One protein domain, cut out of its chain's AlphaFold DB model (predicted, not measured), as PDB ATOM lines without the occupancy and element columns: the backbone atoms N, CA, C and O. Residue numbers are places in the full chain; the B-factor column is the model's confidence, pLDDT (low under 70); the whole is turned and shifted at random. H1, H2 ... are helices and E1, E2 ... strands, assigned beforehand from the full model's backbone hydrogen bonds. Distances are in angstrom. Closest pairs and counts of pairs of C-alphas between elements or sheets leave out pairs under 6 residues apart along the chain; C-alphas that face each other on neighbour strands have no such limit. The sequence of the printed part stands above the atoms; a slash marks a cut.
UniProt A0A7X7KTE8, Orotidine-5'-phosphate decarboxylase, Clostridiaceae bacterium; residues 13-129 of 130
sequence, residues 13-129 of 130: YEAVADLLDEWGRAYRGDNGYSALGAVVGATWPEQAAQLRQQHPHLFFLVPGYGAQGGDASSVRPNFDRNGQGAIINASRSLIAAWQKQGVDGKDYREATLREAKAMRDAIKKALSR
ATOM      1  N   TYR A  13     213.309 200.539 239.590       96.06
ATOM      2  CA  TYR A  13     212.923 201.956 239.647       96.06
ATOM      3  C   TYR A  13     211.959 202.367 238.522       96.06
ATOM      4  O   TYR A  13     211.115 203.231 238.747       96.06
ATOM      5  N   GLU A  14     212.057 201.748 237.343       96.56
ATOM      6  CA  GLU A  14     211.187 202.027 236.190       96.56
ATOM      7  C   GLU A  14     209.775 201.528 236.486       96.56
ATOM      8  O   GLU A  14     208.812 202.280 236.381       96.56
ATOM      9  N   ALA A  15     209.654 200.298 236.996       97.25
ATOM     10  CA  ALA A  15     208.362 199.742 237.385       97.25
ATOM     11  C   ALA A  15     207.685 200.537 238.515       97.25
ATOM     12  O   ALA A  15     206.467 200.701 238.517       97.25
ATOM     13  N   VAL A  16     208.460 201.061 239.472       97.12
ATOM     14  CA  VAL A  16     207.920 201.948 240.516       97.12
ATOM     15  C   VAL A  16     207.454 203.280 239.922       97.12
ATOM     16  O   VAL A  16     206.407 203.782 240.326       97.12
ATOM     17  N   ALA A  17     208.189 203.847 238.964       97.00
ATOM     18  CA  ALA A  17     207.782 205.077 238.289       97.00
ATOM     19  C   ALA A  17     206.493 204.890 237.467       97.00
ATOM     20  O   ALA A  17     205.609 205.744 237.539       97.00
ATOM     21  N   ASP A  18     206.337 203.749 236.788       97.19
ATOM     22  CA  ASP A  18     205.097 203.375 236.092       97.19
ATOM     23  C   ASP A  18     203.896 203.336 237.052       97.19
ATOM     24  O   ASP A  18     202.858 203.940 236.775       97.19
ATOM     25  N   LEU A  19     204.050 202.688 238.213       97.56
ATOM     26  CA  LEU A  19     203.000 202.623 239.239       97.56
ATOM     27  C   LEU A  19     202.649 204.011 239.792       97.56
ATOM     28  O   LEU A  19     201.475 204.323 239.989       97.56
ATOM     29  N   LEU A  20     203.654 204.861 240.025       97.25
ATOM     30  CA  LEU A  20     203.437 206.234 240.485       97.25
ATOM     31  C   LEU A  20     202.672 207.069 239.456       97.25
ATOM     32  O   LEU A  20     201.793 207.838 239.851       97.25
ATOM     33  N   ASP A  21     202.985 206.945 238.161       95.56
ATOM     34  CA  ASP A  21     202.242 207.668 237.123       95.56
ATOM     35  C   ASP A  21     200.813 207.136 236.995       95.56
ATOM     36  O   ASP A  21     199.882 207.936 236.913       95.56
ATOM     37  N   GLU A  22     200.611 205.815 237.055       97.19
ATOM     38  CA  GLU A  22     199.280 205.203 237.034       97.19
ATOM     39  C   GLU A  22     198.405 205.710 238.189       97.19
ATOM     40  O   GLU A  22     197.335 206.277 237.949       97.19
ATOM     41  N   TRP A  23     198.873 205.571 239.432       97.19
ATOM     42  CA  TRP A  23     198.139 206.024 240.618       97.19
ATOM     43  C   TRP A  23     197.989 207.545 240.653       97.19
ATOM     44  O   TRP A  23     196.973 208.071 241.108       97.19
ATOM     45  N   GLY A  24     198.984 208.263 240.133       96.31
ATOM     46  CA  GLY A  24     199.015 209.716 240.077       96.31
ATOM     47  C   GLY A  24     197.969 210.336 239.154       96.31
ATOM     48  O   GLY A  24     197.631 211.506 239.330       96.31
ATOM     49  N   ARG A  25     197.403 209.580 238.200       95.62
ATOM     50  CA  ARG A  25     196.389 210.085 237.251       95.62
ATOM     51  C   ARG A  25     195.198 210.742 237.943       95.62
ATOM     52  O   ARG A  25     194.755 211.792 237.490       95.62
ATOM     53  N   ALA A  26     194.721 210.157 239.041       96.56
ATOM     54  CA  ALA A  26     193.581 210.674 239.802       96.56
ATOM     55  C   ALA A  26     193.898 211.962 240.589       96.56
ATOM     56  O   ALA A  26     192.982 212.638 241.048       96.56
ATOM     57  N   TYR A  27     195.180 212.310 240.730       96.31
ATOM     58  CA  TYR A  27     195.666 213.432 241.537       96.31
ATOM     59  C   TYR A  27     196.406 214.480 240.696       96.31
ATOM     60  O   TYR A  27     197.257 215.207 241.214       96.31
ATOM     61  N   ARG A  28     196.118 214.545 239.390       95.88
ATOM     62  CA  ARG A  28     196.667 215.570 238.497       95.88
ATOM     63  C   ARG A  28     195.974 216.906 238.748       95.88
ATOM     64  O   ARG A  28     194.753 216.992 238.666       95.88
ATOM     65  N   GLY A  29     196.763 217.931 239.057       93.31
ATOM     66  CA  GLY A  29     196.285 219.305 239.197       93.31
ATOM     67  C   GLY A  29     196.293 220.071 237.872       93.31
ATOM     68  O   GLY A  29     196.810 219.598 236.858       93.31
ATOM     69  N   ASP A  30     195.792 221.307 237.901       94.75
ATOM     70  CA  ASP A  30     195.661 222.176 236.718       94.75
ATOM     71  C   ASP A  30     197.002 222.538 236.056       94.75
ATOM     72  O   ASP A  30     197.057 222.900 234.883       94.75
ATOM     73  N   ASN A  31     198.107 222.420 236.796       92.31
ATOM     74  CA  ASN A  31     199.461 222.625 236.279       92.31
ATOM     75  C   ASN A  31     200.007 221.414 235.494       92.31
ATOM     76  O   ASN A  31     201.150 221.448 235.041       92.31
ATOM     77  N   GLY A  32     199.214 220.347 235.347       94.50
ATOM     78  CA  GLY A  32     199.576 219.138 234.615       94.50
ATOM     79  C   GLY A  32     200.435 218.145 235.401       94.50
ATOM     80  O   GLY A  32     200.724 217.074 234.865       94.50
ATOM     81  N   TYR A  33     200.812 218.446 236.645       97.00
ATOM     82  CA  TYR A  33     201.563 217.537 237.509       97.00
ATOM     83  C   TYR A  33     200.652 216.800 238.494       97.00
ATOM     84  O   TYR A  33     199.644 217.322 238.970       97.00
ATOM     85  N   SER A  34     201.037 215.566 238.810       96.94
ATOM     86  CA  SER A  34     200.439 214.750 239.862       96.94
ATOM     87  C   SER A  34     200.926 215.184 241.248       96.94
ATOM     88  O   SER A  34     202.079 215.589 241.412       96.94
ATOM     89  N   ALA A  35     200.072 215.039 242.265       95.50
ATOM     90  CA  ALA A  35     200.482 215.134 243.669       95.50
ATOM     91  C   ALA A  35     201.407 213.977 244.104       95.50
ATOM     92  O   ALA A  35     202.096 214.081 245.120       95.50
ATOM     93  N   LEU A  36     201.434 212.880 243.339       96.81
ATOM     94  CA  LEU A  36     202.419 211.811 243.476       96.81
ATOM     95  C   LEU A  36     203.658 212.158 242.646       96.81
ATOM     96  O   LEU A  36     203.566 212.605 241.502       96.81
ATOM     97  N   GLY A  37     204.824 211.916 243.231       96.12
ATOM     98  CA  GLY A  37     206.109 212.233 242.631       96.12
ATOM     99  C   GLY A  37     207.166 211.186 242.947       96.12
ATOM    100  O   GLY A  37     206.926 210.245 243.702       96.12
ATOM    101  N   ALA A  38     208.350 211.375 242.377       96.94
ATOM    102  CA  ALA A  38     209.493 210.492 242.563       96.94
ATOM    103  C   ALA A  38     210.673 211.242 243.188       96.94
ATOM    104  O   ALA A  38     210.861 212.441 242.976       96.94
ATOM    105  N   VAL A  39     211.498 210.520 243.945       96.50
ATOM    106  CA  VAL A  39     212.789 211.028 244.415       96.50
ATOM    107  C   VAL A  39     213.861 210.533 243.453       96.50
ATOM    108  O   VAL A  39     214.124 209.334 243.397       96.50
ATOM    109  N   VAL A  40     214.473 211.447 242.701       94.94
ATOM    110  CA  VAL A  40     215.459 211.124 241.659       94.94
ATOM    111  C   VAL A  40     216.763 211.844 241.979       94.94
ATOM    112  O   VAL A  40     216.799 213.065 242.069       94.94
ATOM    113  N   GLY A  41     217.843 211.099 242.212       91.44
ATOM    114  CA  GLY A  41     219.121 211.680 242.631       91.44
ATOM    115  C   GLY A  41     219.808 212.498 241.531       91.44
ATOM    116  O   GLY A  41     219.873 212.081 240.378       91.44
ATOM    117  N   ALA A  42     220.420 213.626 241.906       87.56
ATOM    118  CA  ALA A  42     221.172 214.503 241.001       87.56
ATOM    119  C   ALA A  42     222.422 213.856 240.367       87.56
ATOM    120  O   ALA A  42     223.042 214.466 239.498       87.56
ATOM    121  N   THR A  43     222.835 212.672 240.825       85.44
ATOM    122  CA  THR A  43     224.056 211.968 240.395       85.44
ATOM    123  C   THR A  43     223.842 211.029 239.203       85.44
ATOM    124  O   THR A  43     224.818 210.492 238.693       85.44
ATOM    125  N   TRP A  44     222.597 210.837 238.745       88.19
ATOM    126  CA  TRP A  44     222.244 209.926 237.642       88.19
ATOM    127  C   TRP A  44     221.468 210.654 236.526       88.19
ATOM    128  O   TRP A  44     220.280 210.394 236.318       88.19
ATOM    129  N   PRO A  45     222.109 211.591 235.799       90.38
ATOM    130  CA  PRO A  45     221.430 212.475 234.846       90.38
ATOM    131  C   PRO A  45     220.766 211.736 233.675       90.38
ATOM    132  O   PRO A  45     219.717 212.169 233.204       90.38
ATOM    133  N   GLU A  46     221.336 210.618 233.220       93.12
ATOM    134  CA  GLU A  46     220.769 209.817 232.126       93.12
ATOM    135  C   GLU A  46     219.458 209.134 232.536       93.12
ATOM    136  O   GLU A  46     218.466 209.214 231.813       93.12
ATOM    137  N   GLN A  47     219.425 208.532 233.730       93.44
ATOM    138  CA  GLN A  47     218.209 207.930 234.286       93.44
ATOM    139  C   GLN A  47     217.137 208.998 234.530       93.44
ATOM    140  O   GLN A  47     215.971 208.798 234.199       93.44
ATOM    141  N   ALA A  48     217.533 210.167 235.045       94.75
ATOM    142  CA  ALA A  48     216.627 211.295 235.232       94.75
ATOM    143  C   ALA A  48     216.005 211.770 233.907       94.75
ATOM    144  O   ALA A  48     214.801 212.019 233.859       94.75
ATOM    145  N   ALA A  49     216.800 211.851 232.832       95.69
ATOM    146  CA  ALA A  49     216.317 212.224 231.504       95.69
ATOM    147  C   ALA A  49     215.267 211.234 230.978       95.69
ATOM    148  O   ALA A  49     214.205 211.646 230.511       95.69
ATOM    149  N   GLN A  50     215.551 209.932 231.090       95.94
ATOM    150  CA  GLN A  50     214.642 208.865 230.663       95.94
ATOM    151  C   GLN A  50     213.329 208.907 231.451       95.94
ATOM    152  O   GLN A  50     212.255 208.953 230.852       95.94
ATOM    153  N   LEU A  51     213.410 209.001 232.783       96.38
ATOM    154  CA  LEU A  51     212.233 209.087 233.648       96.38
ATOM    155  C   LEU A  51     211.401 210.342 233.373       96.38
ATOM    156  O   LEU A  51     210.177 210.261 233.319       96.38
ATOM    157  N   ARG A  52     212.031 211.506 233.165       97.19
ATOM    158  CA  ARG A  52     211.314 212.741 232.810       97.19
ATOM    159  C   ARG A  52     210.585 212.599 231.474       97.19
ATOM    160  O   ARG A  52     209.458 213.074 231.348       97.19
ATOM    161  N   GLN A  53     211.212 211.959 230.486       96.56
ATOM    162  CA  GLN A  53     210.604 211.733 229.177       96.56
ATOM    163  C   GLN A  53     209.407 210.775 229.254       96.56
ATOM    164  O   GLN A  53     208.381 211.039 228.631       96.56
ATOM    165  N   GLN A  54     209.534 209.681 230.006       96.56
ATOM    166  CA  GLN A  54     208.496 208.654 230.134       96.56
ATOM    167  C   GLN A  54     207.339 209.091 231.043       96.56
ATOM    168  O   GLN A  54     206.188 208.754 230.774       96.56
ATOM    169  N   HIS A  55     207.624 209.888 232.076       96.94
ATOM    170  CA  HIS A  55     206.659 210.289 233.101       96.94
ATOM    171  C   HIS A  55     206.552 211.818 233.223       96.94
ATOM    172  O   HIS A  55     206.921 212.401 234.251       96.94
ATOM    173  N   PRO A  56     206.016 212.512 232.201       96.50
ATOM    174  CA  PRO A  56     205.997 213.976 232.163       96.50
ATOM    175  C   PRO A  56     205.187 214.604 233.307       96.50
ATOM    176  O   PRO A  56     205.443 215.747 233.673       96.50
ATOM    177  N   HIS A  57     204.250 213.859 233.895       96.81
ATOM    178  CA  HIS A  57     203.345 214.341 234.938       96.81
ATOM    179  C   HIS A  57     203.856 214.116 236.367       96.81
ATOM    180  O   HIS A  57     203.262 214.645 237.306       96.81
ATOM    181  N   LEU A  58     204.935 213.354 236.566       97.31
ATOM    182  CA  LEU A  58     205.491 213.144 237.901       97.31
ATOM    183  C   LEU A  58     206.326 214.352 238.332       97.31
ATOM    184  O   LEU A  58     207.198 214.828 237.598       97.31
ATOM    185  N   PHE A  59     206.084 214.836 239.549       97.12
ATOM    186  CA  PHE A  59     206.950 215.840 240.163       97.12
ATOM    187  C   PHE A  59     208.192 215.162 240.751       97.12
ATOM    188  O   PHE A  59     208.080 214.126 241.405       97.12
ATOM    189  N   PHE A  60     209.380 215.728 240.538       97.81
ATOM    190  CA  PHE A  60     210.628 215.166 241.060       97.81
ATOM    191  C   PHE A  60     211.151 215.957 242.254       97.81
ATOM    192  O   PHE A  60     211.302 217.177 242.200       97.81
ATOM    193  N   LEU A  61     211.495 215.251 243.327       97.31
ATOM    194  CA  LEU A  61     212.362 215.769 244.377       97.31
ATOM    195  C   LEU A  61     213.788 215.302 244.090       97.31
ATOM    196  O   LEU A  61     214.045 214.101 244.022       97.31
ATOM    197  N   VAL A  62     214.715 216.246 243.944       96.56
ATOM    198  CA  VAL A  62     216.068 215.973 243.451       96.56
ATOM    199  C   VAL A  62     217.107 216.259 244.535       96.56
ATOM    200  O   VAL A  62     217.576 217.395 244.663       96.56
ATOM    201  N   PRO A  63     217.470 215.264 245.366       94.25
ATOM    202  CA  PRO A  63     218.560 215.393 246.319       94.25
ATOM    203  C   PRO A  63     219.925 215.254 245.638       94.25
ATOM    204  O   PRO A  63     220.068 214.629 244.589       94.25
ATOM    205  N   GLY A  64     220.955 215.795 246.288       87.75
ATOM    206  CA  GLY A  64     222.349 215.562 245.897       87.75
ATOM    207  C   GLY A  64     223.055 216.739 245.229       87.75
ATOM    208  O   GLY A  64     224.225 216.614 244.876       87.75
ATOM    209  N   TYR A  65     222.407 217.901 245.120       89.75
ATOM    210  CA  TYR A  65     223.073 219.107 244.630       89.75
ATOM    211  C   TYR A  65     224.164 219.592 245.603       89.75
ATOM    212  O   TYR A  65     223.960 219.691 246.820       89.75
ATOM    213  N   GLY A  66     225.333 219.934 245.066       86.75
ATOM    214  CA  GLY A  66     226.484 220.448 245.797       86.75
ATOM    215  C   GLY A  66     227.260 219.348 246.514       86.75
ATOM    216  O   GLY A  66     228.173 218.755 245.955       86.75
ATOM    217  N   ALA A  67     226.915 219.074 247.774       79.62
ATOM    218  CA  ALA A  67     227.745 218.256 248.669       79.62
ATOM    219  C   ALA A  67     227.905 216.782 248.242       79.62
ATOM    220  O   ALA A  67     228.773 216.098 248.770       79.62
ATOM    221  N   GLN A  68     227.060 216.285 247.334       80.00
ATOM    222  CA  GLN A  68     227.134 214.917 246.797       80.00
ATOM    223  C   GLN A  68     227.643 214.892 245.346       80.00
ATOM    224  O   GLN A  68     227.504 213.883 244.666       80.00
ATOM    225  N   GLY A  69     228.210 216.002 244.863       80.12
ATOM    226  CA  GLY A  69     228.776 216.112 243.517       80.12
ATOM    227  C   GLY A  69     227.781 216.501 242.421       80.12
ATOM    228  O   GLY A  69     228.207 216.714 241.295       80.12
ATOM    229  N   GLY A  70     226.484 216.637 242.725       85.44
ATOM    230  CA  GLY A  70     225.512 217.166 241.767       85.44
ATOM    231  C   GLY A  70     225.716 218.660 241.501       85.44
ATOM    232  O   GLY A  70     226.026 219.425 242.417       85.44
ATOM    233  N   ASP A  71     225.488 219.091 240.269       91.44
ATOM    234  CA  ASP A  71     225.629 220.481 239.838       91.44
ATOM    235  C   ASP A  71     224.448 220.922 238.958       91.44
ATOM    236  O   ASP A  71     223.465 220.200 238.785       91.44
ATOM    237  N   ALA A  72     224.503 222.146 238.425       93.25
ATOM    238  CA  ALA A  72     223.428 222.692 237.601       93.25
ATOM    239  C   ALA A  72     223.186 221.878 236.315       93.25
ATOM    240  O   ALA A  72     222.042 221.760 235.875       93.25
ATOM    241  N   SER A  73     224.235 221.300 235.723       92.25
ATOM    242  CA  SER A  73     224.110 220.420 234.557       92.25
ATOM    243  C   SER A  73     223.518 219.065 234.918       92.25
ATOM    244  O   SER A  73     222.693 218.558 234.163       92.25
ATOM    245  N   SER A  74     223.887 218.498 236.064       93.00
ATOM    246  CA  SER A  74     223.430 217.173 236.478       93.00
ATOM    247  C   SER A  74     221.959 217.169 236.903       93.00
ATOM    248  O   SER A  74     221.266 216.170 236.716       93.00
ATOM    249  N   VAL A  75     221.444 218.293 237.420       94.81
ATOM    250  CA  VAL A  75     220.019 218.417 237.768       94.81
ATOM    251  C   VAL A  75     219.133 218.810 236.596       94.81
ATOM    252  O   VAL A  75     217.938 218.523 236.643       94.81
ATOM    253  N   ARG A  76     219.685 219.421 235.538       95.06
ATOM    254  CA  ARG A  76     218.927 219.874 234.358       95.06
ATOM    255  C   ARG A  76     217.965 218.810 233.799       95.06
ATOM    256  O   ARG A  76     216.817 219.178 233.564       95.06
ATOM    257  N   PRO A  77     218.349 217.529 233.624       95.88
ATOM    258  CA  PRO A  77     217.461 216.522 233.040       95.88
ATOM    259  C   PRO A  77     216.206 216.205 233.864       95.88
ATOM    260  O   PRO A  77     215.286 215.579 233.355       95.88
ATOM    261  N   ASN A  78     216.152 216.633 235.129       96.44
ATOM    262  CA  ASN A  78     214.990 216.416 235.991       96.44
ATOM    263  C   ASN A  78     213.827 217.367 235.671       96.44
ATOM    264  O   ASN A  78     212.692 217.087 236.067       96.44
ATOM    265  N   PHE A  79     214.099 218.483 234.992       96.94
ATOM    266  CA  PHE A  79     213.104 219.496 234.648       96.94
ATOM    267  C   PHE A  79     212.433 219.203 233.304       96.94
ATOM    268  O   PHE A  79     213.026 218.593 232.415       96.94
ATOM    269  N   ASP A  80     211.198 219.674 233.143       95.19
ATOM    270  CA  ASP A  80     210.530 219.698 231.844       95.19
ATOM    271  C   ASP A  80     211.122 220.775 230.905       95.19
ATOM    272  O   ASP A  80     212.004 221.561 231.269       95.19
ATOM    273  N   ARG A  81     210.591 220.850 229.679       92.06
ATOM    274  CA  ARG A  81     210.983 221.854 228.671       92.06
ATOM    275  C   ARG A  81     210.762 223.313 229.099       92.06
ATOM    276  O   ARG A  81     211.352 224.206 228.505       92.06
ATOM    277  N   ASN A  82     209.910 223.555 230.093       93.00
ATOM    278  CA  ASN A  82     209.610 224.878 230.637       93.00
ATOM    279  C   ASN A  82     210.451 225.190 231.891       93.00
ATOM    280  O   ASN A  82     210.268 226.242 232.506       93.00
ATOM    281  N   GLY A  83     211.354 224.290 232.299       94.94
ATOM    282  CA  GLY A  83     212.129 224.428 233.532       94.94
ATOM    283  C   GLY A  83     211.315 224.174 234.808       94.94
ATOM    284  O   GLY A  83     211.663 224.696 235.866       94.94
ATOM    285  N   GLN A  84     210.226 223.407 234.719       95.38
ATOM    286  CA  GLN A  84     209.314 223.049 235.809       95.38
ATOM    287  C   GLN A  84     209.415 221.556 236.174       95.38
ATOM    288  O   GLN A  84     210.242 220.820 235.636       95.38
ATOM    289  N   GLY A  85     208.602 221.109 237.138       95.69
ATOM    290  CA  GLY A  85     208.437 219.687 237.466       95.69
ATOM    291  C   GLY A  85     209.491 219.088 238.395       95.69
ATOM    292  O   GLY A  85     209.410 217.902 238.708       95.69
ATOM    293  N   ALA A  86     210.459 219.879 238.867       97.06
ATOM    294  CA  ALA A  86     211.462 219.422 239.821       97.06
ATOM    295  C   ALA A  86     211.736 220.439 240.940       97.06
ATOM    296  O   ALA A  86     211.792 221.647 240.713       97.06
ATOM    297  N   ILE A  87     211.952 219.927 242.155       96.62
ATOM    298  CA  ILE A  87     212.469 220.672 243.308       96.62
ATOM    299  C   ILE A  87     213.873 220.164 243.609       96.62
ATOM    300  O   ILE A  87     214.055 218.998 243.956       96.62
ATOM    301  N   ILE A  88     214.871 221.043 243.523       96.44
ATOM    302  CA  ILE A  88     216.253 220.685 243.849       96.44
ATOM    303  C   ILE A  88     216.494 220.883 245.341       96.44
ATOM    304  O   ILE A  88     216.379 221.996 245.856       96.44
ATOM    305  N   ASN A  89     216.858 219.809 246.037       94.88
ATOM    306  CA  ASN A  89     217.216 219.866 247.444       94.88
ATOM    307  C   ASN A  89     218.723 220.117 247.618       94.88
ATOM    308  O   ASN A  89     219.564 219.347 247.149       94.88
ATOM    309  N   ALA A  90     219.048 221.183 248.352       92.75
ATOM    310  CA  ALA A  90     220.400 221.531 248.761       92.75
ATOM    311  C   ALA A  90     220.402 221.952 250.235       92.75
ATOM    312  O   ALA A  90     219.946 223.037 250.578       92.75
ATOM    313  N   SER A  91     220.914 221.086 251.114       91.25
ATOM    314  CA  SER A  91     220.971 221.364 252.559       91.25
ATOM    315  C   SER A  91     222.387 221.726 253.004       91.25
ATOM    316  O   SER A  91     222.673 222.884 253.290       91.25
ATOM    317  N   ARG A  92     223.316 220.756 253.016       90.88
ATOM    318  CA  ARG A  92     224.688 220.950 253.530       90.88
ATOM    319  C   ARG A  92     225.461 222.040 252.786       90.88
ATOM    320  O   ARG A  92     226.140 222.826 253.430       90.88
ATOM    321  N   SER A  93     225.323 222.119 251.463       90.31
ATOM    322  CA  SER A  93     225.975 223.156 250.653       90.31
ATOM    323  C   SER A  93     225.527 224.571 251.027       90.31
ATOM    324  O   SER A  93     226.343 225.482 250.971       90.31
ATOM    325  N   LEU A  94     224.270 224.753 251.450       93.31
ATOM    326  CA  LEU A  94     223.729 226.048 251.871       93.31
ATOM    327  C   LEU A  94     224.011 226.345 253.351       93.31
ATOM    328  O   LEU A  94     224.442 227.446 253.689       93.31
ATOM    329  N   ILE A  95     223.786 225.365 254.233       91.94
ATOM    330  CA  ILE A  95     223.966 225.507 255.688       91.94
ATOM    331  C   ILE A  95     225.445 225.714 256.038       91.94
ATOM    332  O   ILE A  95     225.759 226.532 256.897       91.94
ATOM    333  N   ALA A  96     226.357 225.014 255.357       92.06
ATOM    334  CA  ALA A  96     227.803 225.128 255.566       92.06
ATOM    335  C   ALA A  96     228.488 226.091 254.578       92.06
ATOM    336  O   ALA A  96     229.717 226.137 254.516       92.06
ATOM    337  N   ALA A  97     227.725 226.885 253.814       93.06
ATOM    338  CA  ALA A  97     228.279 227.834 252.841       93.06
ATOM    339  C   ALA A  97     229.278 228.811 253.481       93.06
ATOM    340  O   ALA A  97     230.290 229.155 252.877       93.06
ATOM    341  N   TRP A  98     229.014 229.215 254.723       93.56
ATOM    342  CA  TRP A  98     229.867 230.124 255.482       93.56
ATOM    343  C   TRP A  98     231.279 229.561 255.712       93.56
ATOM    344  O   TRP A  98     232.257 230.284 255.555       93.56
ATOM    345  N   GLN A  99     231.394 228.251 255.958       92.06
ATOM    346  CA  GLN A  99     232.679 227.569 256.134       92.06
ATOM    347  C   GLN A  99     233.475 227.555 254.827       92.06
ATOM    348  O   GLN A  99     234.657 227.883 254.813       92.06
ATOM    349  N   LYS A 100     232.810 227.234 253.710       87.06
ATOM    350  CA  LYS A 100     233.419 227.239 252.367       87.06
ATOM    351  C   LYS A 100     233.887 228.636 251.948       87.06
ATOM    352  O   LYS A 100     234.887 228.760 251.251       87.06
ATOM    353  N   GLN A 101     233.154 229.673 252.347       87.25
ATOM    354  CA  GLN A 101     233.464 231.069 252.033       87.25
ATOM    355  C   GLN A 101     234.471 231.696 253.015       87.25
ATOM    356  O   GLN A 101     234.852 232.845 252.813       87.25
ATOM    357  N   GLY A 102     234.900 230.974 254.058       88.62
ATOM    358  CA  GLY A 102     235.857 231.474 255.049       88.62
ATOM    359  C   GLY A 102     235.349 232.671 255.859       88.62
ATOM    360  O   GLY A 102     236.155 233.472 256.322       88.62
ATOM    361  N   VAL A 103     234.029 232.823 255.998       87.56
ATOM    362  CA  VAL A 103     233.423 233.919 256.771       87.56
ATOM    363  C   VAL A 103     233.192 233.499 258.223       87.56
ATOM    364  O   VAL A 103     233.088 232.307 258.515       87.56
ATOM    365  N   ASP A 104     233.086 234.468 259.136       83.81
ATOM    366  CA  ASP A 104     232.691 234.202 260.523       83.81
ATOM    367  C   ASP A 104     231.306 233.525 260.541       83.81
ATOM    368  O   ASP A 104     230.385 233.910 259.815       83.81
ATOM    369  N   GLY A 105     231.144 232.504 261.384       78.19
ATOM    370  CA  GLY A 105     229.880 231.797 261.572       78.19
ATOM    371  C   GLY A 105     228.733 232.701 262.037       78.19
ATOM    372  O   GLY A 105     227.577 232.317 261.886       78.19
ATOM    373  N   LYS A 106     229.012 233.908 262.544       85.44
ATOM    374  CA  LYS A 106     227.989 234.927 262.849       85.44
ATOM    375  C   LYS A 106     227.293 235.481 261.600       85.44
ATOM    376  O   LYS A 106     226.102 235.784 261.666       85.44
ATOM    377  N   ASP A 107     227.974 235.486 260.454       87.94
ATOM    378  CA  ASP A 107     227.469 236.010 259.176       87.94
ATOM    379  C   ASP A 107     226.916 234.903 258.257       87.94
ATOM    380  O   ASP A 107     226.733 235.083 257.047       87.94
ATOM    381  N   TYR A 108     226.603 233.729 258.823       91.75
ATOM    382  CA  TYR A 108     226.162 232.559 258.058       91.75
ATOM    383  C   TYR A 108     224.941 232.836 257.176       91.75
ATOM    384  O   TYR A 108     224.843 232.295 256.076       91.75
ATOM    385  N   ARG A 109     224.023 233.703 257.624       93.94
ATOM    386  CA  ARG A 109     222.791 234.043 256.894       93.94
ATOM    387  C   ARG A 109     223.097 234.638 255.526       93.94
ATOM    388  O   ARG A 109     222.475 234.254 254.534       93.94
ATOM    389  N   GLU A 110     224.063 235.548 255.463       93.88
ATOM    390  CA  GLU A 110     224.460 236.190 254.212       93.88
ATOM    391  C   GLU A 110     225.184 235.208 253.296       93.88
ATOM    392  O   GLU A 110     224.911 235.172 252.095       93.88
ATOM    393  N   ALA A 111     226.054 234.363 253.857       94.06
ATOM    394  CA  ALA A 111     226.736 233.319 253.101       94.06
ATOM    395  C   ALA A 111     225.753 232.302 252.498       94.06
ATOM    396  O   ALA A 111     225.851 231.993 251.309       94.06
ATOM    397  N   THR A 112     224.769 231.840 253.279       95.38
ATOM    398  CA  THR A 112     223.684 230.961 252.821       95.38
ATOM    399  C   THR A 112     222.860 231.633 251.723       95.38
ATOM    400  O   THR A 112     222.591 231.007 250.699       95.38
ATOM    401  N   LEU A 113     222.486 232.909 251.885       95.56
ATOM    402  CA  LEU A 113     221.733 233.646 250.867       95.56
ATOM    403  C   LEU A 113     222.524 233.792 249.560       95.56
ATOM    404  O   LEU A 113     221.954 233.611 248.481       95.56
ATOM    405  N   ARG A 114     223.821 234.117 249.638       94.94
ATOM    406  CA  ARG A 114     224.703 234.199 248.464       94.94
ATOM    407  C   ARG A 114     224.798 232.855 247.748       94.94
ATOM    408  O   ARG A 114     224.597 232.819 246.536       94.94
ATOM    409  N   GLU A 115     225.023 231.761 248.478       95.19
ATOM    410  CA  GLU A 115     225.120 230.420 247.883       95.19
ATOM    411  C   GLU A 115     223.786 229.982 247.259       95.19
ATOM    412  O   GLU A 115     223.766 229.455 246.149       95.19
ATOM    413  N   ALA A 116     222.652 230.270 247.909       96.06
ATOM    414  CA  ALA A 116     221.327 229.962 247.374       96.06
ATOM    415  C   ALA A 116     221.027 230.740 246.082       96.06
ATOM    416  O   ALA A 116     220.502 230.173 245.120       96.06
ATOM    417  N   LYS A 117     221.391 232.031 246.024       97.19
ATOM    418  CA  LYS A 117     221.285 232.843 244.800       97.19
ATOM    419  C   LYS A 117     222.184 232.289 243.694       97.19
ATOM    420  O   LYS A 117     221.698 232.080 242.587       97.19
ATOM    421  N   ALA A 118     223.445 231.986 244.006       95.50
ATOM    422  CA  ALA A 118     224.390 231.412 243.051       95.50
ATOM    423  C   ALA A 118     223.895 230.069 242.488       95.50
ATOM    424  O   ALA A 118     223.914 229.869 241.275       95.50
ATOM    425  N   MET A 119     223.377 229.182 243.344       95.50
ATOM    426  CA  MET A 119     222.757 227.915 242.943       95.50
ATOM    427  C   MET A 119     221.564 228.136 242.008       95.50
ATOM    428  O   MET A 119     221.507 227.544 240.931       95.50
ATOM    429  N   ARG A 120     220.620 229.005 242.392       95.81
ATOM    430  CA  ARG A 120     219.450 229.335 241.566       95.81
ATOM    431  C   ARG A 120     219.872 229.853 240.192       95.81
ATOM    432  O   ARG A 120     219.310 229.433 239.184       95.81
ATOM    433  N   ASP A 121     220.835 230.767 240.149       96.69
ATOM    434  CA  ASP A 121     221.263 231.416 238.910       96.69
ATOM    435  C   ASP A 121     222.033 230.442 238.005       96.69
ATOM    436  O   ASP A 121     221.827 230.439 236.790       96.69
ATOM    437  N   ALA A 122     222.835 229.544 238.585       95.75
ATOM    438  CA  ALA A 122     223.483 228.458 237.856       95.75
ATOM    439  C   ALA A 122     222.460 227.497 237.228       95.75
ATOM    440  O   ALA A 122     222.574 227.183 236.042       95.75
ATOM    441  N   ILE A 123     221.432 227.085 237.982       95.69
ATOM    442  CA  ILE A 123     220.352 226.222 237.475       95.69
ATOM    443  C   ILE A 123     219.584 226.929 236.355       95.69
ATOM    444  O   ILE A 123     219.422 226.363 235.277       95.69
ATOM    445  N   LYS A 124     219.178 228.190 236.550       95.44
ATOM    446  CA  LYS A 124     218.494 228.974 235.507       95.44
ATOM    447  C   LYS A 124     219.317 229.071 234.223       95.44
ATOM    448  O   LYS A 124     218.780 228.880 233.139       95.44
ATOM    449  N   LYS A 125     220.623 229.320 234.345       95.69
ATOM    450  CA  LYS A 125     221.545 229.373 233.204       95.69
ATOM    451  C   LYS A 125     221.695 228.019 232.507       95.69
ATOM    452  O   LYS A 125     221.857 227.982 231.292       95.69
ATOM    453  N   ALA A 126     221.674 226.914 233.251       93.81
ATOM    454  CA  ALA A 126     221.703 225.574 232.667       93.81
ATOM    455  C   ALA A 126     220.406 225.259 231.905       93.81
ATOM    456  O   ALA A 126     220.467 224.647 230.840       93.81
ATOM    457  N   LEU A 127     219.258 225.722 232.412       92.69
ATOM    458  CA  LEU A 127     217.951 225.557 231.770       92.69
ATOM    459  C   LEU A 127     217.777 226.443 230.526       92.69
ATOM    460  O   LEU A 127     217.160 226.010 229.564       92.69
ATOM    461  N   SER A 128     218.356 227.649 230.499       86.69
ATOM    462  CA  SER A 128     218.227 228.582 229.366       86.69
ATOM    463  C   SER A 128     219.105 228.248 228.151       86.69
ATOM    464  O   SER A 128     219.073 228.968 227.160       86.69
ATOM    465  N   ARG A 129     219.969 227.231 228.248       62.62
ATOM    466  CA  ARG A 129     220.897 226.792 227.186       62.62
ATOM    467  C   ARG A 129     220.351 225.577 226.416       62.62
ATOM    468  O   ARG A 129     221.127 224.709 226.013       62.62
TER     469      ARG A 129
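This is residues 13 to 129 of the 130 residues of the protein "Orotidine-5'-phosphate decarboxylase" of Clostridiaceae bacterium (UniProt A0A7X7KTE8). A small sheet of three short strands has H3 over it and H1 beside E1 at one end of the long axis, while H4, H5 and the first part of H6 reach out as an arm at the other. The long H6 folds back along this axis, and its residues 119 to 127 pack on H3, with H2 at H3's side. The printed part has 117 residues, with six named helices and three named strands in the order H1 E1 H2 E2 H3 E3 H4 H5 H6; the sheet, E1 E2 E3, is all parallel and the class is mostly helix. It is only just compact, close to loose, with a radius of gyration of the C-alphas of 15.9 A and spans of 50 by 25 by 24 A.

H1, residues 13 to 27, only grazes the sheet; its closest C-alphas to E1, residues 37 to 39, are Leu 20 and Gly 37, 6.9 A. E1 and E2, residues 59 to 62, are parallel, N 38 and O 59 being within hydrogen-bond range at 2.9 A; so are E2 and E3, residues 86 to 88, with N 62 and O 87 at 2.8 A. H2, residues 45 to 54, touches H3, residues 72 to 78, at a shallow tilt of 26 degrees, the closest C-alphas being Ala 49 and Pro 77, 4.7 A. H3 is over E3, its height over the sheet 9.3 A. E1, H2, E2 and E2, H3, E3 are strand-helix-strand units, parallel neighbour strands with a helix between, both crossovers right-handed. The hub H6, residues 105 to 127, touches H3 with residues 119 to 127 alone, closest C-alphas Ala 72 and Ile 123, 4.7 A; H4, residues 92 to 95, at Leu 94 and Thr 112, 5.0 A; and H5, residues 97 to 100, at Trp 98 and Ala 111, 5.1 A. Every O i to N i+4 pair is within hydrogen-bond range in H2, against 9 of 11 in H1, 17 of 19 in H6 and 1 of 3 in H3, where 2 of 4 O i to N i+3 pairs are; H4 and H5 are too short.

H1 starts at C-alpha 13 (212.923, 201.956, 239.647) and is 20.8 A long; H6, 32.7 A with a kink of 27 degrees near residue 112, ends at C-alpha 127 (217.951, 225.557, 231.770).

The two C-alphas farthest apart, Ala 26 and Asp 104, are 50.1 A apart. The printed part has no cut and no long link; residue 129 is under pLDDT 70.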